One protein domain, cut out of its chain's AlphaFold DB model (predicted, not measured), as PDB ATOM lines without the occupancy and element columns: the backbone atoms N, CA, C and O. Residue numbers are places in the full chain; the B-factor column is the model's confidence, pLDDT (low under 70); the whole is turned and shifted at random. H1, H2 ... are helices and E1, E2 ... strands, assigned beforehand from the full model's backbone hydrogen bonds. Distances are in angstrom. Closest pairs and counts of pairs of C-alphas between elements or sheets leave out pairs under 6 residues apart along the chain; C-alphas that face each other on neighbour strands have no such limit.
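AT A GLANCE: This is residues 38 to 244 of the 244 residues of an uncharacterized protein of Candidatus Pacearchaeota archaeon (UniProt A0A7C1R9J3). Two strand-built lobes stand next to each other: a tall, thin sandwich of E1 to E7 with E14 to E17, and a second lobe in which the sheets E8 E9 E10 and E12 E11 E13 cross face to face, with H1 and long loops round them. The chain enters the second lobe from E7 to E8 and returns to the sandwich after H1, by the long link to E14. The printed part has 207 residues, with 17 named strands and one named helix in the order E1 to E13, H1, E14 to E17; the sheets are antiparallel, and the class is mostly strand, though under half of the residues are in named elements. The whole is compact, radius of gyration of the C-alphas 18.3 A, spanning 51 by 45 by 32 A.

HOW THE PARTS SIT: E1, residues 38 to 40, E4, 61 to 65, and E15, 219 to 223, form one antiparallel sheet in that order; N 38 and O 64 at 3.0 A and N 61 and O 223 at 2.8 A are within hydrogen-bond range. E2, 44 to 50, E17, 235 to 243, and E6, 75 to 78, form another, with N 45 and O 239 at 2.8 A and N 78 and O 240 at 2.8 A. It is face to face with E3, 55 to 57, E16, 225 to 229, and E7, 84 to 88, where N 56 and O 227 are 2.8 A apart and N 85 and O 228 2.9 A. E5, 71 to 73, and E14, 213 to 215, pair at N 73 and O 213, 2.8 A. E2 with E17, E3 with E16, E4 with E15 and E5 with E14 make a jelly roll, one long hairpin wound over a sandwich. E7 runs on into E8, 90 to 95, at 44 degrees. E8, E9, 109 to 116, and E10, 119 to 124, are a meander of antiparallel hairpins, with N 92 and O 111 at 2.8 A and N 114 and O 121 at 2.9 A. The closest C-alphas of E7 and E9, Ser 87 and Val 116, are 5.6 A apart. The meander is face to face with E3 E16 E7 and with E12, 152 to 156, E11, 131 to 135, and E13, 182 to 186, in a stack of sheets, each facing the next; N 133 and O 155 are 2.8 A apart, N 132 and O 185 2.8 A. H1, 187 to 192, stands up from that last sheet over E11, height 9.6 A; its O i to N i+4 pairs are within range.

IN THESE COORDINATES: E1 begins at C-alpha 38 (206.278, 178.202, 94.545), and E17, 26.2 A long, ends at C-alpha 243 (204.494, 179.170, 102.980). E9 is 22.9 A long.

THE WHOLE: The C-alphas farthest apart, Glu 81 and Ser 99, are 54.8 A apart. The printed part has no cut. Long links are E8 to E9, E11 to E12, E12 to E13 and H1 to E14. pLDDT is under 70 at residues 41, 141 to 147, 168 and 209 to 212.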
ATOM      1  N   THR A  38     206.911 179.511  94.700       87.38
ATOM      2  CA  THR A  38     206.278 178.202  94.545       87.38
ATOM      3  C   THR A  38     206.921 177.227  95.506       87.38
ATOM      4  O   THR A  38     208.134 177.247  95.676       87.38
ATOM      5  N   THR A  39     206.123 176.352  96.098       86.31
ATOM      6  CA  THR A  39     206.617 175.254  96.927       86.31
ATOM      7  C   THR A  39     206.451 173.939  96.188       86.31
ATOM      8  O   THR A  39     205.401 173.699  95.581       86.31
ATOM      9  N   SER A  40     207.446 173.067  96.271       73.56
ATOM     10  CA  SER A  40     207.299 171.660  95.914       73.56
ATOM     11  C   SER A  40     207.547 170.786  97.140       73.56
ATOM     12  O   SER A  40     208.375 171.105  97.989       73.56
ATOM     13  N   ASP A  41     206.809 169.678  97.194       68.12
ATOM     14  CA  ASP A  41     206.863 168.641  98.230       68.12
ATOM     15  C   ASP A  41     206.225 168.972  99.600       68.12
ATOM     16  O   ASP A  41     205.965 170.117  99.957       68.12
ATOM     17  N   ASN A  42     205.877 167.880 100.295       70.00
ATOM     18  CA  ASN A  42     205.374 167.661 101.662       70.00
ATOM     19  C   ASN A  42     205.094 168.876 102.576       70.00
ATOM     20  O   ASN A  42     205.607 168.962 103.690       70.00
ATOM     21  N   LEU A  43     204.164 169.747 102.183       85.94
ATOM     22  CA  LEU A  43     203.555 170.721 103.104       85.94
ATOM     23  C   LEU A  43     202.736 170.053 104.220       85.94
ATOM     24  O   LEU A  43     202.474 170.676 105.241       85.94
ATOM     25  N   VAL A  44     202.330 168.795 104.036       89.75
ATOM     26  CA  VAL A  44     201.650 167.980 105.050       89.75
ATOM     27  C   VAL A  44     202.606 166.888 105.510       89.75
ATOM     28  O   VAL A  44     203.112 166.123 104.688       89.75
ATOM     29  N   GLN A  45     202.857 166.825 106.814       90.19
ATOM     30  CA  GLN A  45     203.873 165.971 107.423       90.19
ATOM     31  C   GLN A  45     203.206 165.070 108.459       90.19
ATOM     32  O   GLN A  45     202.662 165.534 109.460       90.19
ATOM     33  N   GLU A  46     203.200 163.767 108.188       89.94
ATOM     34  CA  GLU A  46     202.685 162.755 109.109       89.94
ATOM     35  C   GLU A  46     203.820 162.309 110.035       89.94
ATOM     36  O   GLU A  46     204.737 161.613 109.606       89.94
ATOM     37  N   LEU A  47     203.752 162.690 111.312       87.81
ATOM     38  CA  LEU A  47     204.816 162.418 112.287       87.81
ATOM     39  C   LEU A  47     204.798 160.975 112.815       87.81
ATOM     40  O   LEU A  47     205.661 160.571 113.586       87.81
ATOM     41  N   GLY A  48     203.814 160.169 112.405       84.50
ATOM     42  CA  GLY A  48     203.648 158.813 112.913       84.50
ATOM     43  C   GLY A  48     203.296 158.804 114.401       84.50
ATOM     44  O   GLY A  48     202.626 159.709 114.884       84.50
ATOM     45  N   SER A  49     203.680 157.743 115.115       84.69
ATOM     46  CA  SER A  49     203.458 157.657 116.565       84.69
ATOM     47  C   SER A  49     204.470 158.531 117.294       84.69
ATOM     48  O   SER A  49     205.659 158.256 117.206       84.69
ATOM     49  N   THR A  50     203.970 159.532 118.008       85.38
ATOM     50  CA  THR A  50     204.765 160.531 118.726       85.38
ATOM     51  C   THR A  50     204.740 160.292 120.232       85.38
ATOM     52  O   THR A  50     203.735 159.810 120.776       85.38
ATOM     53  N   PHE A  51     205.839 160.634 120.904       85.44
ATOM     54  CA  PHE A  51     205.974 160.569 122.358       85.44
ATOM     55  C   PHE A  51     206.287 161.939 122.967       85.44
ATOM     56  O   PHE A  51     206.880 162.801 122.329       85.44
ATOM     57  N   ASP A  52     205.914 162.113 124.233       85.81
ATOM     58  CA  ASP A  52     206.186 163.322 125.018       85.81
ATOM     59  C   ASP A  52     207.673 163.725 124.959       85.81
ATOM     60  O   ASP A  52     208.556 162.918 125.276       85.81
ATOM     61  N   GLY A  53     207.929 164.972 124.547       82.88
ATOM     62  CA  GLY A  53     209.260 165.573 124.474       82.88
ATOM     63  C   GLY A  53     210.116 165.095 123.300       82.88
ATOM     64  O   GLY A  53     211.278 165.490 123.199       82.88
ATOM     65  N   GLU A  54     209.576 164.246 122.425       87.94
ATOM     66  CA  GLU A  54     210.274 163.771 121.236       87.94
ATOM     67  C   GLU A  54     210.529 164.919 120.253       87.94
ATOM     68  O   GLU A  54     209.691 165.803 120.062       87.94
ATOM     69  N   VAL A  55     211.697 164.886 119.614       89.56
ATOM     70  CA  VAL A  55     212.071 165.808 118.541       89.56
ATOM     71  C   VAL A  55     212.175 165.014 117.248       89.56
ATOM     72  O   VAL A  55     212.904 164.025 117.181       89.56
ATOM     73  N   ILE A  56     211.432 165.442 116.231       90.81
ATOM     74  CA  ILE A  56     211.268 164.726 114.967       90.81
ATOM     75  C   ILE A  56     211.712 165.638 113.824       90.81
ATOM     76  O   ILE A  56     211.159 166.721 113.625       90.81
ATOM     77  N   GLU A  57     212.698 165.181 113.054       92.25
ATOM     78  CA  GLU A  57     213.095 165.809 111.792       92.25
ATOM     79  C   GLU A  57     212.040 165.505 110.720       92.25
ATOM     80  O   GLU A  57     211.725 164.345 110.441       92.25
ATOM     81  N   GLY A  58     211.467 166.550 110.131       90.75
ATOM     82  CA  GLY A  58     210.532 166.420 109.026       90.75
ATOM     83  C   GLY A  58     211.219 166.230 107.679       90.75
ATOM     84  O   GLY A  58     212.429 166.371 107.525       90.75
ATOM     85  N   SER A  59     210.421 165.943 106.654       90.38
ATOM     86  CA  SER A  59     210.923 165.946 105.277       90.38
ATOM     87  C   SER A  59     211.146 167.378 104.795       90.38
ATOM     88  O   SER A  59     210.321 168.246 105.076       90.38
ATOM     89  N   GLY A  60     212.207 167.603 104.015       90.00
ATOM     90  CA  GLY A  60     212.503 168.913 103.435       90.00
ATOM     91  C   GLY A  60     211.368 169.457 102.558       90.00
ATOM     92  O   GLY A  60     210.763 168.720 101.777       90.00
ATOM     93  N   ILE A  61     211.103 170.756 102.689       89.56
ATOM     94  CA  ILE A  61     210.179 171.540 101.867       89.56
ATOM     95  C   ILE A  61     211.028 172.360 100.899       89.56
ATOM     96  O   ILE A  61     211.896 173.121 101.329       89.56
ATOM     97  N   THR A  62     210.788 172.214  99.597       90.62
ATOM     98  CA  THR A  62     211.504 172.999  98.585       90.62
ATOM     99  C   THR A  62     210.711 174.256  98.266       90.62
ATOM    100  O   THR A  62     209.530 174.190  97.925       90.62
ATOM    101  N   ILE A  63     211.371 175.404  98.353       89.75
ATOM    102  CA  ILE A  63     210.810 176.721  98.066       89.75
ATOM    103  C   ILE A  63     211.604 177.319  96.916       89.75
ATOM    104  O   ILE A  63     212.821 177.444  96.993       89.75
ATOM    105  N   THR A  64     210.907 177.710  95.859       90.88
ATOM    106  CA  THR A  64     211.488 178.340  94.675       90.88
ATOM    107  C   THR A  64     211.047 179.789  94.612       90.88
ATOM    108  O   THR A  64     209.846 180.082  94.590       90.88
ATOM    109  N   ASN A  65     212.015 180.698  94.516       91.50
ATOM    110  CA  ASN A  65     211.772 182.100  94.219       91.50
ATOM    111  C   ASN A  65     211.957 182.350  92.722       91.50
ATOM    112  O   ASN A  65     213.069 182.512  92.229       91.50
ATOM    113  N   ASN A  66     210.840 182.422  92.003       88.81
ATOM    114  CA  ASN A  66     210.788 182.713  90.569       88.81
ATOM    115  C   ASN A  66     210.917 184.216  90.255       88.81
ATOM    116  O   ASN A  66     210.741 184.624  89.104       88.81
ATOM    117  N   ALA A  67     211.092 185.066  91.274       88.12
ATOM    118  CA  ALA A  67     211.311 186.491  91.088       88.12
ATOM    119  C   ALA A  67     212.816 186.801  91.022       88.12
ATOM    120  O   ALA A  67     213.596 186.194  91.748       88.12
ATOM    121  N   PRO A  68     213.225 187.838  90.269       87.25
ATOM    122  CA  PRO A  68     214.633 188.233  90.154       87.25
ATOM    123  C   PRO A  68     215.183 188.940  91.404       87.25
ATOM    124  O   PRO A  68     216.346 189.333  91.438       87.25
ATOM    125  N   SER A  69     214.341 189.184  92.410       88.75
ATOM    126  CA  SER A  69     214.702 189.845  93.664       88.75
ATOM    127  C   SER A  69     214.573 188.873  94.827       88.75
ATOM    128  O   SER A  69     213.703 188.001  94.798       88.75
ATOM    129  N   GLU A  70     215.366 189.086  95.875       89.62
ATOM    130  CA  GLU A  70     215.231 188.348  97.132       89.62
ATOM    131  C   GLU A  70     213.830 188.480  97.743       89.62
ATOM    132  O   GLU A  70     213.089 189.441  97.478       89.62
ATOM    133  N   ARG A  71     213.463 187.476  98.539       85.94
ATOM    134  CA  ARG A  71     212.203 187.407  99.275       85.94
ATOM    135  C   ARG A  71     212.466 186.894 100.679       85.94
ATOM    136  O   ARG A  71     213.256 185.974 100.860       85.94
ATOM    137  N   THR A  72     211.760 187.473 101.636       86.69
ATOM    138  CA  THR A  72     211.594 186.905 102.972       86.69
ATOM    139  C   THR A  72     210.366 186.013 102.943       86.69
ATOM    140  O   THR A  72     209.339 186.425 102.401       86.69
ATOM    141  N   ILE A  73     210.504 184.806 103.475       84.69
ATOM    142  CA  ILE A  73     209.473 183.780 103.495       84.69
ATOM    143  C   ILE A  73     208.974 183.620 104.921       84.69
ATOM    144  O   ILE A  73     209.777 183.411 105.829       84.69
ATOM    145  N   GLY A  74     207.656 183.699 105.080       83.81
ATOM    146  CA  GLY A  74     206.977 183.375 106.324       83.81
ATOM    147  C   GLY A  74     206.443 181.947 106.308       83.81
ATOM    148  O   GLY A  74     206.035 181.426 105.262       83.81
ATOM    149  N   PHE A  75     206.399 181.335 107.487       85.50
ATOM    150  CA  PHE A  75     205.796 180.026 107.695       85.50
ATOM    151  C   PHE A  75     204.639 180.136 108.673       85.50
ATOM    152  O   PHE A  75     204.750 180.761 109.722       85.50
ATOM    153  N   GLU A  76     203.528 179.494 108.339       86.00
ATOM    154  CA  GLU A  76     202.435 179.267 109.277       86.00
ATOM    155  C   GLU A  76     202.203 177.767 109.392       86.00
ATOM    156  O   GLU A  76     202.106 177.062 108.383       86.00
ATOM    157  N   THR A  77     202.094 177.277 110.621       85.12
ATOM    158  CA  THR A  77     201.925 175.852 110.891       85.12
ATOM    159  C   THR A  77     200.594 175.587 111.592       85.12
ATOM    160  O   THR A  77     200.277 176.211 112.602       85.12
ATOM    161  N   ASP A  78     199.819 174.638 111.067       85.00
ATOM    162  CA  ASP A  78     198.631 174.084 111.716       85.00
ATOM    163  C   ASP A  78     198.924 172.658 112.200       85.00
ATOM    164  O   ASP A  78     199.145 171.741 111.400       85.00
ATOM    165  N   ASN A  79     198.916 172.491 113.522       82.25
ATOM    166  CA  ASN A  79     199.194 171.232 114.215       82.25
ATOM    167  C   ASN A  79     197.904 170.504 114.641       82.25
ATOM    168  O   ASN A  79     197.951 169.470 115.316       82.25
ATOM    169  N   GLY A  80     196.735 171.026 114.247       78.56
ATOM    170  CA  GLY A  80     195.431 170.473 114.590       78.56
ATOM    171  C   GLY A  80     195.183 170.461 116.101       78.56
ATOM    172  O   GLY A  80     195.160 171.505 116.747       78.56
ATOM    173  N   GLU A  81     194.957 169.269 116.661       75.38
ATOM    174  CA  GLU A  81     194.774 169.059 118.109       75.38
ATOM    175  C   GLU A  81     196.067 168.630 118.828       75.38
ATOM    176  O   GLU A  81     196.056 168.462 120.048       75.38
ATOM    177  N   CYS A  82     197.172 168.428 118.100       84.25
ATOM    178  CA  CYS A  82     198.447 168.064 118.707       84.25
ATOM    179  C   CYS A  82     199.189 169.311 119.193       84.25
ATOM    180  O   CYS A  82     199.347 170.282 118.453       84.25
ATOM    181  N   ASP A  83     199.694 169.256 120.423       88.12
ATOM    182  CA  ASP A  83     200.622 170.258 120.943       88.12
ATOM    183  C   ASP A  83     202.009 169.994 120.347       88.12
ATOM    184  O   ASP A  83     202.718 169.090 120.788       88.12
ATOM    185  N   ILE A  84     202.346 170.701 119.269       89.12
ATOM    186  CA  ILE A  84     203.625 170.592 118.563       89.12
ATOM    187  C   ILE A  84     204.215 171.995 118.443       89.12
ATOM    188  O   ILE A  84     203.562 172.906 117.934       89.12
ATOM    189  N   GLU A  85     205.466 172.161 118.855       90.31
ATOM    190  CA  GLU A  85     206.265 173.333 118.505       90.31
ATOM    191  C   GLU A  85     206.983 173.032 117.186       90.31
ATOM    192  O   GLU A  85     207.569 171.961 117.016       90.31
ATOM    193  N   THR A  86     206.899 173.947 116.223       89.50
ATOM    194  CA  THR A  86     207.506 173.783 114.897       89.50
ATOM    195  C   THR A  86     208.523 174.876 114.675       89.50
ATOM    196  O   THR A  86     208.270 176.031 114.998       89.50
ATOM    197  N   SER A  87     209.659 174.501 114.106       90.25
ATOM    198  CA  SER A  87     210.627 175.457 113.600       90.25
ATOM    199  C   SER A  87     211.252 174.949 112.315       90.25
ATOM    200  O   SER A  87     211.139 173.773 111.972       90.25
ATOM    201  N   TYR A  88     211.894 175.845 111.585       88.75
ATOM    202  CA  TYR A  88     212.417 175.580 110.257       88.75
ATOM    203  C   TYR A  88     213.934 175.722 110.286       88.75
ATOM    204  O   TYR A  88     214.473 176.747 110.705       88.75
ATOM    205  N   ALA A  89     214.634 174.656 109.903       89.25
ATOM    206  CA  ALA A  89     216.082 174.633 109.897       89.25
ATOM    207  C   ALA A  89     216.638 175.575 108.837       89.25
ATOM    208  O   ALA A  89     216.197 175.595 107.687       89.25
ATOM    209  N   THR A  90     217.662 176.304 109.241       86.06
ATOM    210  CA  THR A  90     218.494 177.126 108.377       86.06
ATOM    211  C   THR A  90     219.921 176.592 108.398       86.06
ATOM    212  O   THR A  90     220.292 175.775 109.243       86.06
ATOM    213  N   ILE A  91     220.717 177.023 107.427       87.62
ATOM    214  CA  ILE A  91     222.069 176.532 107.201       87.62
ATOM    215  C   ILE A  91     223.079 177.628 107.523       87.62
ATOM    216  O   ILE A  91     222.972 178.769 107.075       87.62
ATOM    217  N   LEU A  92     224.118 177.234 108.248       90.06
ATOM    218  CA  LEU A  92     225.334 177.989 108.460       90.06
ATOM    219  C   LEU A  92     226.498 177.310 107.736       90.06
ATOM    220  O   LEU A  92     226.856 176.168 108.026       90.06
ATOM    221  N   GLU A  93     227.128 178.035 106.817       92.75
ATOM    222  CA  GLU A  93     228.368 177.592 106.187       92.75
ATOM    223  C   GLU A  93     229.578 177.983 107.040       92.75
ATOM    224  O   GLU A  93     229.880 179.166 107.235       92.75
ATOM    225  N   LEU A  94     230.316 176.972 107.491       95.19
ATOM    226  CA  LEU A  94     231.541 177.104 108.267       95.19
ATOM    227  C   LEU A  94     232.749 176.782 107.390       95.19
ATOM    228  O   LEU A  94     232.773 175.767 106.701       95.19
ATOM    229  N   ASN A  95     233.774 177.627 107.401       96.00
ATOM    230  CA  ASN A  95     234.924 177.488 106.507       96.00
ATOM    231  C   ASN A  95     236.243 177.682 107.247       96.00
ATOM    232  O   ASN A  95     236.329 178.447 108.210       96.00
ATOM    233  N   LYS A  96     237.305 177.046 106.747       94.94
ATOM    234  CA  LYS A  96     238.659 177.379 107.195       94.94
ATOM    235  C   LYS A  96     239.079 178.714 106.608       94.94
ATOM    236  O   LYS A  96     238.757 179.030 105.460       94.94
ATOM    237  N   LYS A  97     239.851 179.466 107.388       91.12
ATOM    238  CA  LYS A  97     240.405 180.756 106.980       91.12
ATOM    239  C   LYS A  97     241.929 180.701 106.979       91.12
ATOM    240  O   LYS A  97     242.533 179.978 107.773       91.12
ATOM    241  N   ASP A  98     242.552 181.403 106.040       89.62
ATOM    242  CA  ASP A  98     244.007 181.487 105.945       89.62
ATOM    243  C   ASP A  98     244.588 182.537 106.915       89.62
ATOM    244  O   ASP A  98     243.888 183.109 107.753       89.62
ATOM    245  N   SER A  99     245.893 182.808 106.830       87.62
ATOM    246  CA  SER A  99     246.549 183.764 107.734       87.62
ATOM    247  C   SER A  99     246.126 185.224 107.534       87.62
ATOM    248  O   SER A  99     246.492 186.065 108.353       87.62
ATOM    249  N   VAL A 100     245.427 185.543 106.440       88.56
ATOM    250  CA  VAL A 100     244.867 186.875 106.167       88.56
ATOM    251  C   VAL A 100     243.344 186.911 106.325       88.56
ATOM    252  O   VAL A 100     242.747 187.940 106.030       88.56
ATOM    253  N   TRP A 101     242.749 185.848 106.884       86.44
ATOM    254  CA  TRP A 101     241.310 185.673 107.109       86.44
ATOM    255  C   TRP A 101     240.463 185.458 105.846       86.44
ATOM    256  O   TRP A 101     239.235 185.546 105.914       86.44
ATOM    257  N   ASP A 102     241.086 185.091 104.726       91.06
ATOM    258  CA  ASP A 102     240.360 184.711 103.515       91.06
ATOM    259  C   ASP A 102     239.886 183.251 103.594       91.06
ATOM    260  O   ASP A 102     240.554 182.386 104.170       91.06
ATOM    261  N   ILE A 103     238.723 182.963 102.998       92.88
ATOM    262  CA  ILE A 103     238.153 181.608 102.944       92.88
ATOM    263  C   ILE A 103     239.069 180.697 102.126       92.88
ATOM    264  O   ILE A 103     239.367 180.969 100.962       92.88
ATOM    265  N   ILE A 104     239.446 179.560 102.709       94.12
ATOM    266  CA  ILE A 104     240.165 178.508 101.994       94.12
ATOM    267  C   ILE A 104     239.150 177.716 101.152       94.12
ATOM    268  O   ILE A 104     238.235 177.107 101.717       94.12
ATOM    269  N   PRO A 105     239.296 177.663  99.814       93.12
ATOM    270  CA  PRO A 105     238.342 176.969  98.952       93.12
ATOM    271  C   PRO A 105     238.192 175.483  99.296       93.12
ATOM    272  O   PRO A 105     239.173 174.814  99.627       93.12
ATOM    273  N   ASN A 106     236.979 174.947  99.123       91.50
ATOM    274  CA  ASN A 106     236.633 173.539  99.366       91.50
ATOM    275  C   ASN A 106     236.843 173.078 100.822       91.50
ATOM    276  O   ASN A 106     237.167 171.917 101.063       91.50
ATOM    277  N   THR A 107     236.686 173.986 101.789       94.12
ATOM    278  CA  THR A 107     236.745 173.664 103.228       94.12
ATOM    279  C   THR A 107     235.411 173.857 103.940       94.12
ATOM    280  O   THR A 107     235.371 173.875 105.165       94.12
ATOM    281  N   THR A 108     234.328 174.006 103.183       94.81
ATOM    282  CA  THR A 108     232.999 174.277 103.722       94.81
ATOM    283  C   THR A 108     232.447 173.061 104.457       94.81
ATOM    284  O   THR A 108     232.414 171.958 103.912       94.81
ATOM    285  N   ILE A 109     232.002 173.292 105.686       95.38
ATOM    286  CA  ILE A 109     231.196 172.395 106.507       95.38
ATOM    287  C   ILE A 109     229.844 173.068 106.702       95.38
ATOM    288  O   ILE A 109     229.771 174.280 106.901       95.38
ATOM    289  N   VAL A 110     228.783 172.279 106.628       93.50
ATOM    290  CA  VAL A 110     227.410 172.751 106.782       93.50
ATOM    291  C   VAL A 110     226.937 172.408 108.191       93.50
ATOM    292  O   VAL A 110     227.022 171.253 108.614       93.50
ATOM    293  N   LEU A 111     226.478 173.425 108.916       93.44
ATOM    294  CA  LEU A 111     225.782 173.286 110.187       93.44
ATOM    295  C   LEU A 111     224.329 173.706 109.970       93.44
ATOM    296  O   LEU A 111     224.050 174.861 109.663       93.44
ATOM    297  N   SER A 112     223.415 172.761 110.128       91.88
ATOM    298  CA  SER A 112     221.981 173.016 110.160       91.88
ATOM    299  C   SER A 112     221.581 173.407 111.583       91.88
ATOM    300  O   SER A 112     222.009 172.768 112.545       91.88
ATOM    301  N   TYR A 113     220.790 174.465 111.746       90.44
ATOM    302  CA  TYR A 113     220.329 174.913 113.060       90.44
ATOM    303  C   TYR A 113     218.912 175.464 113.033       90.44
ATOM    304  O   TYR A 113     218.407 175.876 111.989       90.44
ATOM    305  N   THR A 114     218.269 175.477 114.197       89.75
ATOM    306  CA  THR A 114     216.954 176.083 114.389       89.75
ATOM    307  C   THR A 114     216.698 176.386 115.867       89.75
ATOM    308  O   THR A 114     217.437 175.924 116.739       89.75
ATOM    309  N   PHE A 115     215.644 177.145 116.152       87.25
ATOM    310  CA  PHE A 115     215.200 177.446 117.514       87.25
ATOM    311  C   PHE A 115     213.776 176.934 117.697       87.25
ATOM    312  O   PHE A 115     212.887 177.336 116.949       87.25
ATOM    313  N   VAL A 116     213.555 176.041 118.662       84.88
ATOM    314  CA  VAL A 116     212.217 175.516 118.974       84.88
ATOM    315  C   VAL A 116     211.809 176.004 120.359       84.88
ATOM    316  O   VAL A 116     212.306 175.504 121.371       84.88
ATOM    317  N   GLY A 117     210.940 177.016 120.399       79.50
ATOM    318  CA  GLY A 117     210.758 177.829 121.603       79.50
ATOM    319  C   GLY A 117     212.064 178.558 121.942       79.50
ATOM    320  O   GLY A 117     212.716 179.090 121.049       79.50
ATOM    321  N   ASP A 118     212.483 178.502 123.205       78.31
ATOM    322  CA  ASP A 118     213.738 179.103 123.687       78.31
ATOM    323  C   ASP A 118     214.940 178.139 123.606       78.31
ATOM    324  O   ASP A 118     215.921 178.311 124.317       78.31
ATOM    325  N   ASN A 119     214.852 177.068 122.811       86.00
ATOM    326  CA  ASN A 119     215.886 176.035 122.746       86.00
ATOM    327  C   ASN A 119     216.613 176.056 121.402       86.00
ATOM    328  O   ASN A 119     215.985 175.872 120.354       86.00
ATOM    329  N   PHE A 120     217.942 176.168 121.436       89.38
ATOM    330  CA  PHE A 120     218.788 176.045 120.253       89.38
ATOM    331  C   PHE A 120     219.062 174.578 119.897       89.38
ATOM    332  O   PHE A 120     219.639 173.821 120.686       89.38
ATOM    333  N   TYR A 121     218.688 174.191 118.680       91.38
ATOM    334  CA  TYR A 121     218.970 172.882 118.104       91.38
ATOM    335  C   TYR A 121     219.947 173.016 116.947       91.38
ATOM    336  O   TYR A 121     219.849 173.938 116.136       91.38
ATOM    337  N   TYR A 122     220.858 172.056 116.831       92.62
ATOM    338  CA  TYR A 122     221.847 172.033 115.763       92.62
ATOM    339  C   TYR A 122     222.125 170.614 115.265       92.62
ATOM    340  O   TYR A 122     221.847 169.623 115.941       92.62
ATOM    341  N   LYS A 123     222.721 170.541 114.079       93.94
ATOM    342  CA  LYS A 123     223.201 169.333 113.415       93.94
ATOM    343  C   LYS A 123     224.365 169.709 112.501       93.94
ATOM    344  O   LYS A 123     224.291 170.686 111.763       93.94
ATOM    345  N   VAL A 124     225.456 168.957 112.550       95.38
ATOM    346  CA  VAL A 124     226.591 169.105 111.633       95.38
ATOM    347  C   VAL A 124     226.430 168.067 110.537       95.38
ATOM    348  O   VAL A 124     226.541 166.871 110.785       95.38
ATOM    349  N   ASP A 125     226.213 168.507 109.302       89.31
ATOM    350  CA  ASP A 125     225.890 167.604 108.187       89.31
ATOM    351  C   ASP A 125     227.110 166.807 107.684       89.31
ATOM    352  O   ASP A 125     227.033 166.035 106.728       89.31
ATOM    353  N   THR A 126     228.264 166.995 108.325       91.56
ATOM    354  CA  THR A 126     229.498 166.244 108.093       91.56
ATOM    355  C   THR A 126     229.912 165.523 109.367       91.56
ATOM    356  O   THR A 126     230.013 166.138 110.425       91.56
ATOM    357  N   ASP A 127     230.224 164.234 109.242       89.75
ATOM    358  CA  ASP A 127     230.773 163.439 110.339       89.75
ATOM    359  C   ASP A 127     232.179 163.942 110.714       89.75
ATOM    360  O   ASP A 127     233.172 163.680 110.025       89.75
ATOM    361  N   LEU A 128     232.237 164.726 111.790       89.56
ATOM    362  CA  LEU A 128     233.445 165.309 112.356       89.56
ATOM    363  C   LEU A 128     233.632 164.801 113.781       89.56
ATOM    364  O   LEU A 128     233.335 165.485 114.758       89.56
ATOM    365  N   THR A 129     234.171 163.591 113.889       83.12
ATOM    366  CA  THR A 129     234.669 163.079 115.171       83.12
ATOM    367  C   THR A 129     235.758 164.017 115.722       83.12
ATOM    368  O   THR A 129     236.614 164.487 114.972       83.12
ATOM    369  N   ASP A 130     235.704 164.317 117.022       92.81
ATOM    370  CA  ASP A 130     236.634 165.196 117.757       92.81
ATOM    371  C   ASP A 130     236.507 166.709 117.504       92.81
ATOM    372  O   ASP A 130     237.480 167.451 117.682       92.81
ATOM    373  N   TYR A 131     235.320 167.183 117.127       96.69
ATOM    374  CA  TYR A 131     235.007 168.611 117.097       96.69
ATOM    375  C   TYR A 131     233.861 168.962 118.046       96.69
ATOM    376  O   TYR A 131     232.947 168.171 118.266       96.69
ATOM    377  N   VAL A 132     233.901 170.183 118.570       95.69
ATOM    378  CA  VAL A 132     232.807 170.814 119.310       95.69
ATOM    379  C   VAL A 132     232.376 172.089 118.606       95.69
ATOM    380  O   VAL A 132     233.166 172.729 117.906       95.69
ATOM    381  N   ILE A 133     231.123 172.468 118.818       94.88
ATOM    382  CA  ILE A 133     230.596 173.762 118.413       94.88
ATOM    383  C   ILE A 133     230.714 174.700 119.607       94.88
ATOM    384  O   ILE A 133     230.351 174.352 120.733       94.88
ATOM    385  N   VAL A 134     231.221 175.899 119.357       92.75
ATOM    386  CA  VAL A 134     231.307 176.961 120.355       92.75
ATOM    387  C   VAL A 134     230.639 178.220 119.844       92.75
ATOM    388  O   VAL A 134     230.770 178.579 118.675       92.75
ATOM    389  N   TYR A 135     229.951 178.903 120.744       91.50
ATOM    390  CA  TYR A 135     229.473 180.253 120.532       91.50
ATOM    391  C   TYR A 135     230.533 181.235 121.013       91.50
ATOM    392  O   TYR A 135     231.034 181.111 122.129       91.50
ATOM    393  N   TYR A 136     230.893 182.201 120.171       88.25
ATOM    394  CA  TYR A 136     231.872 183.226 120.519       88.25
ATOM    395  C   TYR A 136     231.211 184.611 120.611       88.25
ATOM    396  O   TYR A 136     231.106 185.299 119.588       88.25
ATOM    397  N   PRO A 137     230.780 185.050 121.808       85.44
ATOM    398  CA  PRO A 137     230.182 186.369 121.988       85.44
ATOM    399  C   PRO A 137     231.217 187.493 121.843       85.44
ATOM    400  O   PRO A 137     232.369 187.371 122.271       85.44
ATOM    401  N   ASP A 138     230.807 188.634 121.286       81.62
ATOM    402  CA  ASP A 138     231.602 189.867 121.315       81.62
ATOM    403  C   ASP A 138     231.189 190.726 122.512       81.62
ATOM    404  O   ASP A 138     230.312 191.579 122.423       81.62
ATOM    405  N   LEU A 139     231.803 190.469 123.665       77.12
ATOM    406  CA  LEU A 139     231.385 191.083 124.932       77.12
ATOM    407  C   LEU A 139     231.819 192.550 125.089       77.12
ATOM    408  O   LEU A 139     231.216 193.297 125.857       77.12
ATOM    409  N   ASP A 140     232.853 192.977 124.361       72.56
ATOM    410  CA  ASP A 140     233.516 194.269 124.581       72.56
ATOM    411  C   ASP A 140     233.446 195.210 123.362       72.56
ATOM    412  O   ASP A 140     234.056 196.286 123.376       72.56
ATOM    413  N   GLY A 141     232.742 194.819 122.287       62.44
ATOM    414  CA  GLY A 141     232.636 195.591 121.039       62.44
ATOM    415  C   GLY A 141     233.984 195.819 120.343       62.44
ATOM    416  O   GLY A 141     234.133 196.701 119.492       62.44
ATOM    417  N   ASN A 142     234.998 195.063 120.753       57.78
ATOM    418  CA  ASN A 142     236.359 195.137 120.271       57.78
ATOM    419  C   ASN A 142     236.841 193.691 120.139       57.78
ATOM    420  O   ASN A 142     236.971 193.023 121.167       57.78
ATOM    421  N   PRO A 143     237.133 193.197 118.921       52.56
ATOM    422  CA  PRO A 143     237.613 191.834 118.709       52.56
ATOM    423  C   PRO A 143     239.066 191.725 119.206       52.56
ATOM    424  O   PRO A 143     240.029 191.712 118.440       52.56
ATOM    425  N   GLY A 144     239.241 191.771 120.526       47.19
ATOM    426  CA  GLY A 144     240.502 191.960 121.226       47.19
ATOM    427  C   GLY A 144     240.845 190.768 122.109       47.19
ATOM    428  O   GLY A 144     240.073 190.365 122.967       47.19
ATOM    429  N   SER A 145     242.053 190.243 121.889       48.84
ATOM    430  CA  SER A 145     242.573 188.944 122.339       48.84
ATOM    431  C   SER A 145     241.680 187.767 121.953       48.84
ATOM    432  O   SER A 145     240.813 187.348 122.702       48.84
ATOM    433  N   TRP A 146     241.975 187.231 120.770       62.97
ATOM    434  CA  TRP A 146     241.567 185.935 120.240       62.97
ATOM    435  C   TRP A 146     241.819 184.804 121.247       62.97
ATOM    436  O   TRP A 146     242.852 184.132 121.210       62.97
ATOM    437  N   ASN A 147     240.920 184.657 122.213       63.91
ATOM    438  CA  ASN A 147     241.032 183.688 123.280       63.91
ATOM    439  C   ASN A 147     239.694 182.979 123.446       63.91
ATOM    440  O   ASN A 147     238.674 183.583 123.753       63.91
ATOM    441  N   ILE A 148     239.754 181.669 123.289       73.69
ATOM    442  CA  ILE A 148     238.661 180.717 123.458       73.69
ATOM    443  C   ILE A 148     238.009 180.750 124.849       73.69
ATOM    444  O   ILE A 148     236.884 180.300 124.987       73.69
ATOM    445  N   VAL A 149     238.665 181.349 125.850       76.94
ATOM    446  CA  VAL A 149     238.148 181.481 127.228       76.94
ATOM    447  C   VAL A 149     236.803 182.208 127.320       76.94
ATOM    448  O   VAL A 149     236.054 181.955 128.257       76.94
ATOM    449  N   ASN A 150     236.491 183.095 126.374       79.69
ATOM    450  CA  ASN A 150     235.206 183.799 126.350       79.69
ATOM    451  C   ASN A 150     234.134 183.059 125.538       79.69
ATOM    452  O   ASN A 150     233.007 183.535 125.464       79.69
ATOM    453  N   ALA A 151     234.489 181.945 124.897       86.25
ATOM    454  CA  ALA A 151     233.551 181.146 124.132       86.25
ATOM    455  C   ALA A 151     232.756 180.219 125.056       86.25
ATOM    456  O   ALA A 151     233.263 179.737 126.071       86.25
ATOM    457  N   GLU A 152     231.527 179.926 124.662       89.25
ATOM    458  CA  GLU A 152     230.628 179.026 125.372       89.25
ATOM    459  C   GLU A 152     230.447 177.738 124.569       89.25
ATOM    460  O   GLU A 152     230.301 177.761 123.344       89.25
ATOM    461  N   LEU A 153     230.499 176.593 125.254       91.94
ATOM    462  CA  LEU A 153     230.350 175.288 124.617       91.94
ATOM    463  C   LEU A 153     228.888 175.057 124.244       91.94
ATOM    464  O   LEU A 153     228.059 174.837 125.118       91.94
ATOM    465  N   VAL A 154     228.587 175.010 122.954       92.81
ATOM    466  CA  VAL A 154     227.241 174.672 122.477       92.81
ATOM    467  C   VAL A 154     226.989 173.171 122.648       92.81
ATOM    468  O   VAL A 154     225.920 172.783 123.122       92.81
ATOM    469  N   GLY A 155     227.982 172.353 122.282       94.12
ATOM    470  CA  GLY A 155     227.976 170.895 122.405       94.12
ATOM    471  C   GLY A 155     228.929 170.220 121.413       94.12
ATOM    472  O   GLY A 155     229.653 170.889 120.669       94.12
ATOM    473  N   ASP A 156     228.943 168.888 121.399       95.19
ATOM    474  CA  ASP A 156     229.738 168.101 120.449       95.19
ATOM    475  C   ASP A 156     229.183 168.213 119.020       95.19
ATOM    476  O   ASP A 156     227.971 168.336 118.812       95.19
ATOM    477  N   ALA A 157     230.061 168.138 118.017       95.38
ATOM    478  CA  ALA A 157     229.645 168.003 116.626       95.38
ATOM    479  C   ALA A 157     228.929 166.656 116.431       95.38
ATOM    480  O   ALA A 157     229.486 165.597 116.720       95.38
ATOM    481  N   ASN A 158     227.692 166.700 115.937       93.44
ATOM    482  CA  ASN A 158     226.839 165.526 115.794       93.44
ATOM    483  C   ASN A 158     226.065 165.591 114.474       93.44
ATOM    484  O   ASN A 158     225.580 166.656 114.099       93.44
ATOM    485  N   THR A 159     225.938 164.457 113.785       93.38
ATOM    486  CA  THR A 159     225.148 164.331 112.550       93.38
ATOM    487  C   THR A 159     223.650 164.198 112.807       93.38
ATOM    488  O   THR A 159     222.861 164.258 111.867       93.38
ATOM    489  N   GLU A 160     223.254 164.022 114.065       92.12
ATOM    490  CA  GLU A 160     221.864 164.018 114.511       92.12
ATOM    491  C   GLU A 160     221.501 165.351 115.174       92.12
ATOM    492  O   GLU A 160     222.340 165.997 115.814       92.12
ATOM    493  N   TRP A 161     220.226 165.738 115.066       92.12
ATOM    494  CA  TRP A 161     219.698 166.923 115.738       92.12
ATOM    495  C   TRP A 161     219.907 166.833 117.249       92.12
ATOM    496  O   TRP A 161     219.435 165.911 117.913       92.12
ATOM    497  N   THR A 162     220.629 167.811 117.784       92.62
ATOM    498  CA  THR A 162     221.057 167.858 119.180       92.62
ATOM    499  C   THR A 162     220.614 169.178 119.800       92.62
ATOM    500  O   THR A 162     220.751 170.237 119.188       92.62
ATOM    501  N   LEU A 163     220.052 169.106 121.007       91.56
ATOM    502  CA  LEU A 163     219.765 170.274 121.838       91.56
ATOM    503  C   LEU A 163     221.078 170.794 122.433       91.56
ATOM    504  O   LEU A 163     221.849 169.998 122.967       91.56
ATOM    505  N   SER A 164     221.320 172.103 122.374       90.25
ATOM    506  CA  SER A 164     222.491 172.692 123.031       90.25
ATOM    507  C   SER A 164     222.492 172.448 124.540       90.25
ATOM    508  O   SER A 164     221.465 172.561 125.205       90.25
ATOM    509  N   GLU A 165     223.667 172.133 125.091       77.75
ATOM    510  CA  GLU A 165     223.816 171.815 126.515       77.75
ATOM    511  C   GLU A 165     223.844 173.048 127.425       77.75
ATOM    512  O   GLU A 165     223.595 172.928 128.625       77.75
ATOM    513  N   SER A 166     224.198 174.218 126.888       74.62
ATOM    514  CA  SER A 166     224.472 175.405 127.707       74.62
ATOM    515  C   SER A 166     223.878 176.702 127.174       74.62
ATOM    516  O   SER A 166     223.862 177.696 127.898       74.62
ATOM    517  N   ILE A 167     223.362 176.689 125.943       73.44
ATOM    518  CA  ILE A 167     222.880 177.887 125.273       73.44
ATOM    519  C   ILE A 167     221.396 177.746 124.978       73.44
ATOM    520  O   ILE A 167     220.981 177.031 124.066       73.44
ATOM    521  N   GLU A 168     220.605 178.466 125.763       69.56
ATOM    522  CA  GLU A 168     219.168 178.611 125.540       69.56
ATOM    523  C   GLU A 168     218.929 179.669 124.444       69.56
ATOM    524  O   GLU A 168     218.277 179.404 123.438       69.56
ATOM    525  N   ILE A 169     219.564 180.844 124.551       73.38
ATOM    526  CA  ILE A 169     219.305 181.991 123.665       73.38
ATOM    527  C   ILE A 169     220.584 182.460 122.962       73.38
ATOM    528  O   ILE A 169     221.633 182.609 123.590       73.38
ATOM    529  N   LEU A 170     220.472 182.744 121.659       77.50
ATOM    530  CA  LEU A 170     221.521 183.338 120.828       77.50
ATOM    531  C   LEU A 170     220.995 184.552 120.040       77.50
ATOM    532  O   LEU A 170     219.909 184.463 119.465       77.50
ATOM    533  N   PRO A 171     221.787 185.631 119.907       82.00
ATOM    534  CA  PRO A 171     222.978 185.924 120.709       82.00
ATOM    535  C   PRO A 171     222.602 186.183 122.180       82.00
ATOM    536  O   PRO A 171     221.453 186.505 122.487       82.00
ATOM    537  N   VAL A 172     223.559 186.050 123.102       79.38
ATOM    538  CA  VAL A 172     223.312 186.432 124.505       79.38
ATOM    539  C   VAL A 172     223.143 187.949 124.610       79.38
ATOM    540  O   VAL A 172     223.743 188.693 123.838       79.38
ATOM    541  N   GLU A 173     222.382 188.437 125.598       81.00
ATOM    542  CA  GLU A 173     222.084 189.878 125.754       81.00
ATOM    543  C   GLU A 173     223.331 190.778 125.841       81.00
ATOM    544  O   GLU A 173     223.256 191.982 125.598       81.00
ATOM    545  N   THR A 174     224.473 190.215 126.239       80.06
ATOM    546  CA  THR A 174     225.745 190.932 126.374       80.06
ATOM    547  C   THR A 174     226.610 190.911 125.115       80.06
ATOM    548  O   THR A 174     227.671 191.533 125.120       80.06
ATOM    549  N   ASP A 175     226.212 190.195 124.063       83.25
ATOM    550  CA  ASP A 175     226.897 190.244 122.772       83.25
ATOM    551  C   ASP A 175     226.604 191.581 122.091       83.25
ATOM    552  O   ASP A 175     225.460 192.012 121.965       83.25
ATOM    553  N   TRP A 176     227.657 192.255 121.646       82.50
ATOM    554  CA  TRP A 176     227.543 193.486 120.875       82.50
ATOM    555  C   TRP A 176     227.020 193.264 119.458       82.50
ATOM    556  O   TRP A 176     226.622 194.232 118.805       82.50
ATOM    557  N   ASN A 177     227.072 192.032 118.950       77.69
ATOM    558  CA  ASN A 177     226.473 191.703 117.666       77.69
ATOM    559  C   ASN A 177     224.991 191.378 117.855       77.69
ATOM    560  O   ASN A 177     224.634 190.567 118.702       77.69
ATOM    561  N   ASP A 178     224.148 191.896 116.962       77.19
ATOM    562  CA  ASP A 178     222.723 191.535 116.886       77.19
ATOM    563  C   ASP A 178     222.493 190.084 116.389       77.19
ATOM    564  O   ASP A 178     221.363 189.672 116.134       77.19
ATOM    565  N   ALA A 179     223.567 189.307 116.200       83.81
ATOM    566  CA  ALA A 179     223.562 187.945 115.678       83.81
ATOM    567  C   ALA A 179     224.795 187.163 116.174       83.81
ATOM    568  O   ALA A 179     225.844 187.747 116.447       83.81
ATOM    569  N   ALA A 180     224.690 185.837 116.268       86.38
ATOM    570  CA  ALA A 180     225.681 184.994 116.941       86.38
ATOM    571  C   ALA A 180     226.768 184.422 116.009       86.38
ATOM    572  O   ALA A 180     226.509 184.059 114.861       86.38
ATOM    573  N   LYS A 181     227.996 184.294 116.531       89.00
ATOM    574  CA  LYS A 181     229.135 183.633 115.869       89.00
ATOM    575  C   LYS A 181     229.274 182.202 116.376       89.00
ATOM    576  O   LYS A 181     229.486 182.012 117.574       89.00
ATOM    577  N   LEU A 182     229.183 181.214 115.491       92.12
ATOM    578  CA  LEU A 182     229.359 179.804 115.840       92.12
ATOM    579  C   LEU A 182     230.581 179.238 115.129       92.12
ATOM    580  O   LEU A 182     230.654 179.234 113.901       92.12
ATOM    581  N   TRP A 183     231.517 178.697 115.902       93.75
ATOM    582  CA  TRP A 183     232.724 178.063 115.383       93.75
ATOM    583  C   TRP A 183     232.706 176.577 115.657       93.75
ATOM    584  O   TRP A 183     232.209 176.122 116.684       93.75
ATOM    585  N   LEU A 184     233.326 175.829 114.756       95.69
ATOM    586  CA  LEU A 184     233.590 174.418 114.948       95.69
ATOM    587  C   LEU A 184     235.088 174.229 115.175       95.69
ATOM    588  O   LEU A 184     235.917 174.537 114.311       95.69
ATOM    589  N   ILE A 185     235.435 173.759 116.368       94.75
ATOM    590  CA  ILE A 185     236.811 173.689 116.861       94.75
ATOM    591  C   ILE A 185     237.140 172.263 117.317       94.75
ATOM    592  O   ILE A 185     236.251 171.575 117.817       94.75
ATOM    593  N   PRO A 186     238.387 171.785 117.185       95.81
ATOM    594  CA  PRO A 186     238.761 170.487 117.727       95.81
ATOM    595  C   PRO A 186     238.512 170.424 119.239       95.81
ATOM    596  O   PRO A 186     238.925 171.326 119.975       95.81
ATOM    597  N   SER A 187     237.922 169.338 119.739       95.31
ATOM    598  CA  SER A 187     237.625 169.159 121.170       95.31
ATOM    599  C   SER A 187     238.890 169.252 122.035       95.31
ATOM    600  O   SER A 187     238.848 169.703 123.179       95.31
ATOM    601  N   ALA A 188     240.050 168.878 121.484       94.56
ATOM    602  CA  ALA A 188     241.348 169.033 122.139       94.56
ATOM    603  C   ALA A 188     241.787 170.502 122.282       94.56
ATOM    604  O   ALA A 188     242.420 170.850 123.282       94.56
ATOM    605  N   ASP A 189     241.460 171.361 121.314       92.81
ATOM    606  CA  ASP A 189     241.746 172.795 121.395       92.81
ATOM    607  C   ASP A 189     240.828 173.452 122.428       92.81
ATOM    608  O   ASP A 189     241.312 174.230 123.249       92.81
ATOM    609  N   TRP A 190     239.549 173.058 122.471       91.94
ATOM    610  CA  TRP A 190     238.616 173.448 123.533       91.94
ATOM    611  C   TRP A 190     239.106 173.022 124.921       91.94
ATOM    612  O   TRP A 190     239.275 173.859 125.806       91.94
ATOM    613  N   GLY A 191     239.410 171.738 125.119       91.62
ATOM    614  CA  GLY A 191     239.820 171.213 126.425       91.62
ATOM    615  C   GLY A 191     241.116 171.830 126.960       91.62
ATOM    616  O   GLY A 191     241.269 172.000 128.168       91.62
ATOM    617  N   ASN A 192     242.037 172.206 126.068       90.75
ATOM    618  CA  ASN A 192     243.284 172.883 126.435       90.75
ATOM    619  C   ASN A 192     243.187 174.415 126.402       90.75
ATOM    620  O   ASN A 192     244.156 175.079 126.766       90.75
ATOM    621  N   GLN A 193     242.054 174.966 125.956       87.50
ATOM    622  CA  GLN A 193     241.864 176.394 125.704       87.50
ATOM    623  C   GLN A 193     242.981 176.968 124.800       87.50
ATOM    624  O   GLN A 193     243.555 178.028 125.056       87.50
ATOM    625  N   SER A 194     243.316 176.235 123.734       87.69
ATOM    626  CA  SER A 194     244.417 176.538 122.810       87.69
ATOM    627  C   SER A 194     243.933 177.311 121.588       87.69
ATOM    628  O   SER A 194     243.040 176.855 120.889       87.69
ATOM    629  N   TRP A 195     244.580 178.430 121.251       86.81
ATOM    630  CA  TRP A 195     244.299 179.167 120.012       86.81
ATOM    631  C   TRP A 195     245.004 178.529 118.803       86.81
ATOM    632  O   TRP A 195     246.211 178.706 118.615       86.81
ATOM    633  N   ASN A 196     244.253 177.803 117.970       88.38
ATOM    634  CA  ASN A 196     244.757 177.162 116.750       88.38
ATOM    635  C   ASN A 196     243.789 177.343 115.559       88.38
ATOM    636  O   ASN A 196     243.224 176.378 115.043       88.38
ATOM    637  N   PRO A 197     243.634 178.577 115.051       87.75
ATOM    638  CA  PRO A 197     242.623 178.908 114.045       87.75
ATOM    639  C   PRO A 197     242.796 178.144 112.723       87.75
ATOM    640  O   PRO A 197     241.845 177.987 111.969       87.75
ATOM    641  N   SER A 198     243.991 177.615 112.441       88.75
ATOM    642  CA  SER A 198     244.246 176.818 111.234       88.75
ATOM    643  C   SER A 198     243.493 175.479 111.199       88.75
ATOM    644  O   SER A 198     243.292 174.900 110.127       88.75
ATOM    645  N   ALA A 199     243.081 174.975 112.367       90.81
ATOM    646  CA  ALA A 199     242.327 173.736 112.509       90.81
ATOM    647  C   ALA A 199     240.814 173.965 112.657       90.81
ATOM    648  O   ALA A 199     240.070 172.993 112.725       90.81
ATOM    649  N   TRP A 200     240.363 175.218 112.720       93.38
ATOM    650  CA  TRP A 200     238.987 175.577 113.059       93.38
ATOM    651  C   TRP A 200     238.180 175.922 111.812       93.38
ATOM    652  O   TRP A 200     238.743 176.276 110.772       93.38
ATOM    653  N   TYR A 201     236.861 175.855 111.937       95.62
ATOM    654  CA  TYR A 201     235.923 176.324 110.928       95.62
ATOM    655  C   TYR A 201     235.105 177.475 111.511       95.62
ATOM    656  O   TYR A 201     234.563 177.370 112.610       95.62
ATOM    657  N   PHE A 202     235.038 178.570 110.766       93.69
ATOM    658  CA  PHE A 202     234.427 179.826 111.185       93.69
ATOM    659  C   PHE A 202     233.208 180.130 110.330       93.69
ATOM    660  O   PHE A 202     233.224 179.846 109.128       93.69
ATOM    661  N   GLU A 203     232.208 180.787 110.906       90.94
ATOM    662  CA  GLU A 203     231.108 181.320 110.122       90.94
ATOM    663  C   GLU A 203     231.558 182.391 109.119       90.94
ATOM    664  O   GLU A 203     232.543 183.125 109.307       90.94
ATOM    665  N   ASN A 204     230.789 182.484 108.036       84.56
ATOM    666  CA  ASN A 204     230.831 183.613 107.106       84.56
ATOM    667  C   ASN A 204     229.657 184.574 107.310       84.56
ATOM    668  O   ASN A 204     229.792 185.764 107.036       84.56
ATOM    669  N   ASN A 205     228.529 184.053 107.792       84.06
ATOM    670  CA  ASN A 205     227.325 184.801 108.127       84.06
ATOM    671  C   ASN A 205     227.011 184.571 109.603       84.06
ATOM    672  O   ASN A 205     227.305 183.506 110.129       84.06
ATOM    673  N   LEU A 206     226.422 185.554 110.270       84.19
ATOM    674  CA  LEU A 206     226.032 185.397 111.667       84.19
ATOM    675  C   LEU A 206     224.698 184.653 111.769       84.19
ATOM    676  O   LEU A 206     223.842 184.777 110.894       84.19
ATOM    677  N   VAL A 207     224.527 183.900 112.850       81.56
ATOM    678  CA  VAL A 207     223.270 183.235 113.194       81.56
ATOM    679  C   VAL A 207     222.271 184.277 113.678       81.56
ATOM    680  O   VAL A 207     222.502 184.939 114.690       81.56
ATOM    681  N   THR A 208     221.163 184.424 112.961       72.25
ATOM    682  CA  THR A 208     220.074 185.337 113.318       72.25
ATOM    683  C   THR A 208     218.918 184.573 113.946       72.25
ATOM    684  O   THR A 208     218.542 183.505 113.464       72.25
ATOM    685  N   TYR A 209     218.338 185.142 114.999       67.94
ATOM    686  CA  TYR A 209     217.123 184.630 115.620       67.94
ATOM    687  C   TYR A 209     215.894 185.085 114.823       67.94
ATOM    688  O   TYR A 209     215.763 186.273 114.524       67.94
ATOM    689  N   GLY A 210     214.984 184.165 114.516       60.38
ATOM    690  CA  GLY A 210     213.699 184.487 113.896       60.38
ATOM    691  C   GLY A 210     213.405 183.692 112.627       60.38
ATOM    692  O   GLY A 210     214.295 183.347 111.858       60.38
ATOM    693  N   GLU A 211     212.119 183.409 112.447       59.44
ATOM    694  CA  GLU A 211     211.519 182.475 111.481       59.44
ATOM    695  C   GLU A 211     211.587 182.933 110.014       59.44
ATOM    696  O   GLU A 211     211.231 182.185 109.103       59.44
ATOM    697  N   ASP A 212     212.054 184.158 109.781       66.38
ATOM    698  CA  ASP A 212     212.082 184.786 108.469       66.38
ATOM    699  C   ASP A 212     213.261 184.257 107.647       66.38
ATOM    700  O   ASP A 212     214.411 184.692 107.772       66.38
ATOM    701  N   VAL A 213     212.968 183.321 106.750       77.94
ATOM    702  CA  VAL A 213     213.976 182.747 105.861       77.94
ATOM    703  C   VAL A 213     214.087 183.591 104.600       77.94
ATOM    704  O   VAL A 213     213.103 183.840 103.905       77.94
ATOM    705  N   THR A 214     215.300 184.038 104.275       82.62
ATOM    706  CA  THR A 214     215.548 184.805 103.049       82.62
ATOM    707  C   THR A 214     215.990 183.879 101.922       82.62
ATOM    708  O   THR A 214     216.962 183.138 102.057       82.62
ATOM    709  N   ILE A 215     215.299 183.956 100.787       84.56
ATOM    710  CA  ILE A 215     215.647 183.259  99.548       84.56
ATOM    711  C   ILE A 215     216.064 184.271  98.479       84.56
ATOM    712  O   ILE A 215     215.388 185.278  98.240       84.56
ATOM    713  N   LEU A 216     217.193 184.012  97.819       86.50
ATOM    714  CA  LEU A 216     217.706 184.876  96.757       86.50
ATOM    715  C   LEU A 216     216.796 184.829  95.522       86.50
ATOM    716  O   LEU A 216     215.998 183.908  95.342       86.50
ATOM    717  N   GLY A 217     216.901 185.844  94.665       88.31
ATOM    718  CA  GLY A 217     216.179 185.863  93.393       88.31
ATOM    719  C   GLY A 217     216.607 184.717  92.473       88.31
ATOM    720  O   GLY A 217     217.788 184.373  92.438       88.31
ATOM    721  N   ASP A 218     215.652 184.155  91.735       87.75
ATOM    722  CA  ASP A 218     215.854 183.061  90.778       87.75
ATOM    723  C   ASP A 218     216.602 181.849  91.384       87.75
ATOM    724  O   ASP A 218     217.495 181.272  90.754       87.75
ATOM    725  N   SER A 219     216.263 181.482  92.626       89.56
ATOM    726  CA  SER A 219     216.922 180.406  93.379       89.56
ATOM    727  C   SER A 219     215.936 179.475  94.086       89.56
ATOM    728  O   SER A 219     214.769 179.825  94.289       89.56
ATOM    729  N   ASP A 220     216.440 178.300  94.463       89.06
ATOM    730  CA  ASP A 220     215.738 177.302  95.263       89.06
ATOM    731  C   ASP A 220     216.373 177.206  96.652       89.06
ATOM    732  O   ASP A 220     217.594 177.299  96.799       89.06
ATOM    733  N   LEU A 221     215.542 176.954  97.656       87.62
ATOM    734  CA  LEU A 221     215.957 176.666  99.020       87.62
ATOM    735  C   LEU A 221     215.198 175.445  99.531       87.62
ATOM    736  O   LEU A 221     213.976 175.373  99.414       87.62
ATOM    737  N   VAL A 222     215.920 174.493 100.116       88.38
ATOM    738  CA  VAL A 222     215.320 173.364 100.830       88.38
ATOM    739  C   VAL A 222     215.391 173.660 102.316       88.38
ATOM    740  O   VAL A 222     216.472 173.913 102.842       88.38
ATOM    741  N   ILE A 223     214.241 173.623 102.976       87.88
ATOM    742  CA  ILE A 223     214.110 173.889 104.406       87.88
ATOM    743  C   ILE A 223     213.613 172.627 105.089       87.88
ATOM    744  O   ILE A 223     212.624 172.033 104.662       87.88
ATOM    745  N   THR A 224     214.274 172.236 106.171       90.38
ATOM    746  CA  THR A 224     213.897 171.053 106.946       90.38
ATOM    747  C   THR A 224     213.157 171.483 108.208       90.38
ATOM    748  O   THR A 224     213.758 172.146 109.049       90.38
ATOM    749  N   PRO A 225     211.871 171.144 108.379       91.06
ATOM    750  CA  PRO A 225     211.172 171.446 109.618       91.06
ATOM    751  C   PRO A 225     211.624 170.511 110.746       91.06
ATOM    752  O   PRO A 225     211.895 169.330 110.523       91.06
ATOM    753  N   LEU A 226     211.659 171.039 111.964       92.69
ATOM    754  CA  LEU A 226     211.892 170.306 113.198       92.69
ATOM    755  C   LEU A 226     210.650 170.434 114.082       92.69
ATOM    756  O   LEU A 226     210.180 171.541 114.347       92.69
ATOM    757  N   TYR A 227     210.125 169.296 114.530       91.62
ATOM    758  CA  TYR A 227     208.921 169.222 115.354       91.62
ATOM    759  C   TYR A 227     209.280 168.761 116.754       91.62
ATOM    760  O   TYR A 227     209.852 167.685 116.915       91.62
ATOM    761  N   LYS A 228     208.911 169.538 117.767       91.19
ATOM    762  CA  LYS A 228     209.026 169.134 119.167       91.19
ATOM    763  C   LYS A 228     207.644 168.839 119.715       91.19
ATOM    764  O   LYS A 228     206.750 169.683 119.685       91.19
ATOM    765  N   VAL A 229     207.481 167.615 120.194       88.81
ATOM    766  CA  VAL A 229     206.220 167.111 120.717       88.81
ATOM    767  C   VAL A 229     206.019 167.644 122.133       88.81
ATOM    768  O   VAL A 229     206.860 167.448 123.011       88.81
ATOM    769  N   GLY A 230     204.902 168.336 122.341       85.69
ATOM    770  CA  GLY A 230     204.513 168.908 123.620       85.69
ATOM    771  C   GLY A 230     204.227 167.854 124.687       85.69
ATOM    772  O   GLY A 230     204.082 166.654 124.422       85.69
ATOM    773  N   ALA A 231     204.129 168.323 125.929       82.25
ATOM    774  CA  ALA A 231     203.921 167.444 127.069       82.25
ATOM    775  C   ALA A 231     202.575 166.712 126.973       82.25
ATOM    776  O   ALA A 231     201.555 167.289 126.598       82.25
ATOM    777  N   TYR A 232     202.550 165.443 127.390       76.56
ATOM    778  CA  TYR A 232     201.345 164.603 127.411       76.56
ATOM    779  C   TYR A 232     200.697 164.311 126.044       76.56
ATOM    780  O   TYR A 232     199.595 163.754 126.008       76.56
ATOM    781  N   VAL A 233     201.365 164.619 124.929       77.25
ATOM    782  CA  VAL A 233     200.933 164.179 123.597       77.25
ATOM    783  C   VAL A 233     201.360 162.728 123.384       77.25
ATOM    784  O   VAL A 233     202.500 162.339 123.637       77.25
ATOM    785  N   ASN A 234     200.416 161.892 122.954       73.44
ATOM    786  CA  ASN A 234     200.688 160.516 122.558       73.44
ATOM    787  C   ASN A 234     199.696 160.102 121.472       73.44
ATOM    788  O   ASN A 234     198.481 160.194 121.666       73.44
ATOM    789  N   GLY A 235     200.210 159.637 120.339       76.56
ATOM    790  CA  GLY A 235     199.397 159.215 119.204       76.56
ATOM    791  C   GLY A 235     199.952 159.711 117.878       76.56
ATOM    792  O   GLY A 235     201.137 160.014 117.757       76.56
ATOM    793  N   THR A 236     199.090 159.743 116.866       83.62
ATOM    794  CA  THR A 236     199.453 160.197 115.523       83.62
ATOM    795  C   THR A 236     199.189 161.678 115.347       83.62
ATOM    796  O   THR A 236     198.049 162.104 115.531       83.62
ATOM    797  N   CYS A 237     200.210 162.422 114.928       85.25
ATOM    798  CA  CYS A 237     200.104 163.848 114.638       85.25
ATOM    799  C   CYS A 237     200.375 164.133 113.162       85.25
ATOM    800  O   CYS A 237     201.228 163.504 112.530       85.25
ATOM    801  N   THR A 238     199.631 165.093 112.621       88.62
ATOM    802  CA  THR A 238     199.818 165.610 111.267       88.62
ATOM    803  C   THR A 238     200.005 167.109 111.364       88.62
ATOM    804  O   THR A 238     199.185 167.790 111.973       88.62
ATOM    805  N   VAL A 239     201.070 167.601 110.744       88.44
ATOM    806  CA  VAL A 239     201.414 169.017 110.714       88.44
ATOM    807  C   VAL A 239     201.262 169.534 109.292       88.44
ATOM    808  O   VAL A 239     201.779 168.927 108.353       88.44
ATOM    809  N   THR A 240     200.538 170.638 109.117       88.69
ATOM    810  CA  THR A 240     200.383 171.303 107.818       88.69
ATOM    811  C   THR A 240     201.098 172.646 107.837       88.69
ATOM    812  O   THR A 240     200.784 173.503 108.652       88.69
ATOM    813  N   THR A 241     202.041 172.839 106.920       87.81
ATOM    814  CA  THR A 241     202.782 174.090 106.728       87.81
ATOM    815  C   THR A 241     202.200 174.878 105.559       87.81
ATOM    816  O   THR A 241     202.002 174.344 104.467       87.81
ATOM    817  N   THR A 242     201.987 176.170 105.768       85.69
ATOM    818  CA  THR A 242     201.728 177.159 104.721       85.69
ATOM    819  C   THR A 242     202.958 178.048 104.574       85.69
ATOM    820  O   THR A 242     203.540 178.468 105.567       85.69
ATOM    821  N   VAL A 243     203.347 178.322 103.330       83.81
ATOM    822  CA  VAL A 243     204.494 179.170 102.980       83.81
ATOM    823  C   VAL A 243     203.971 180.417 102.275       83.81
ATOM    824  O   VAL A 243     203.182 180.286 101.332       83.81
ATOM    825  N   ALA A 244     204.394 181.600 102.723       78.31
ATOM    826  CA  ALA A 244     203.936 182.891 102.204       78.31
ATOM    827  C   ALA A 244     205.091 183.847 101.883       78.31
ATOM    828  O   ALA A 244     206.079 183.873 102.649       78.31
TER     829      ALA A 244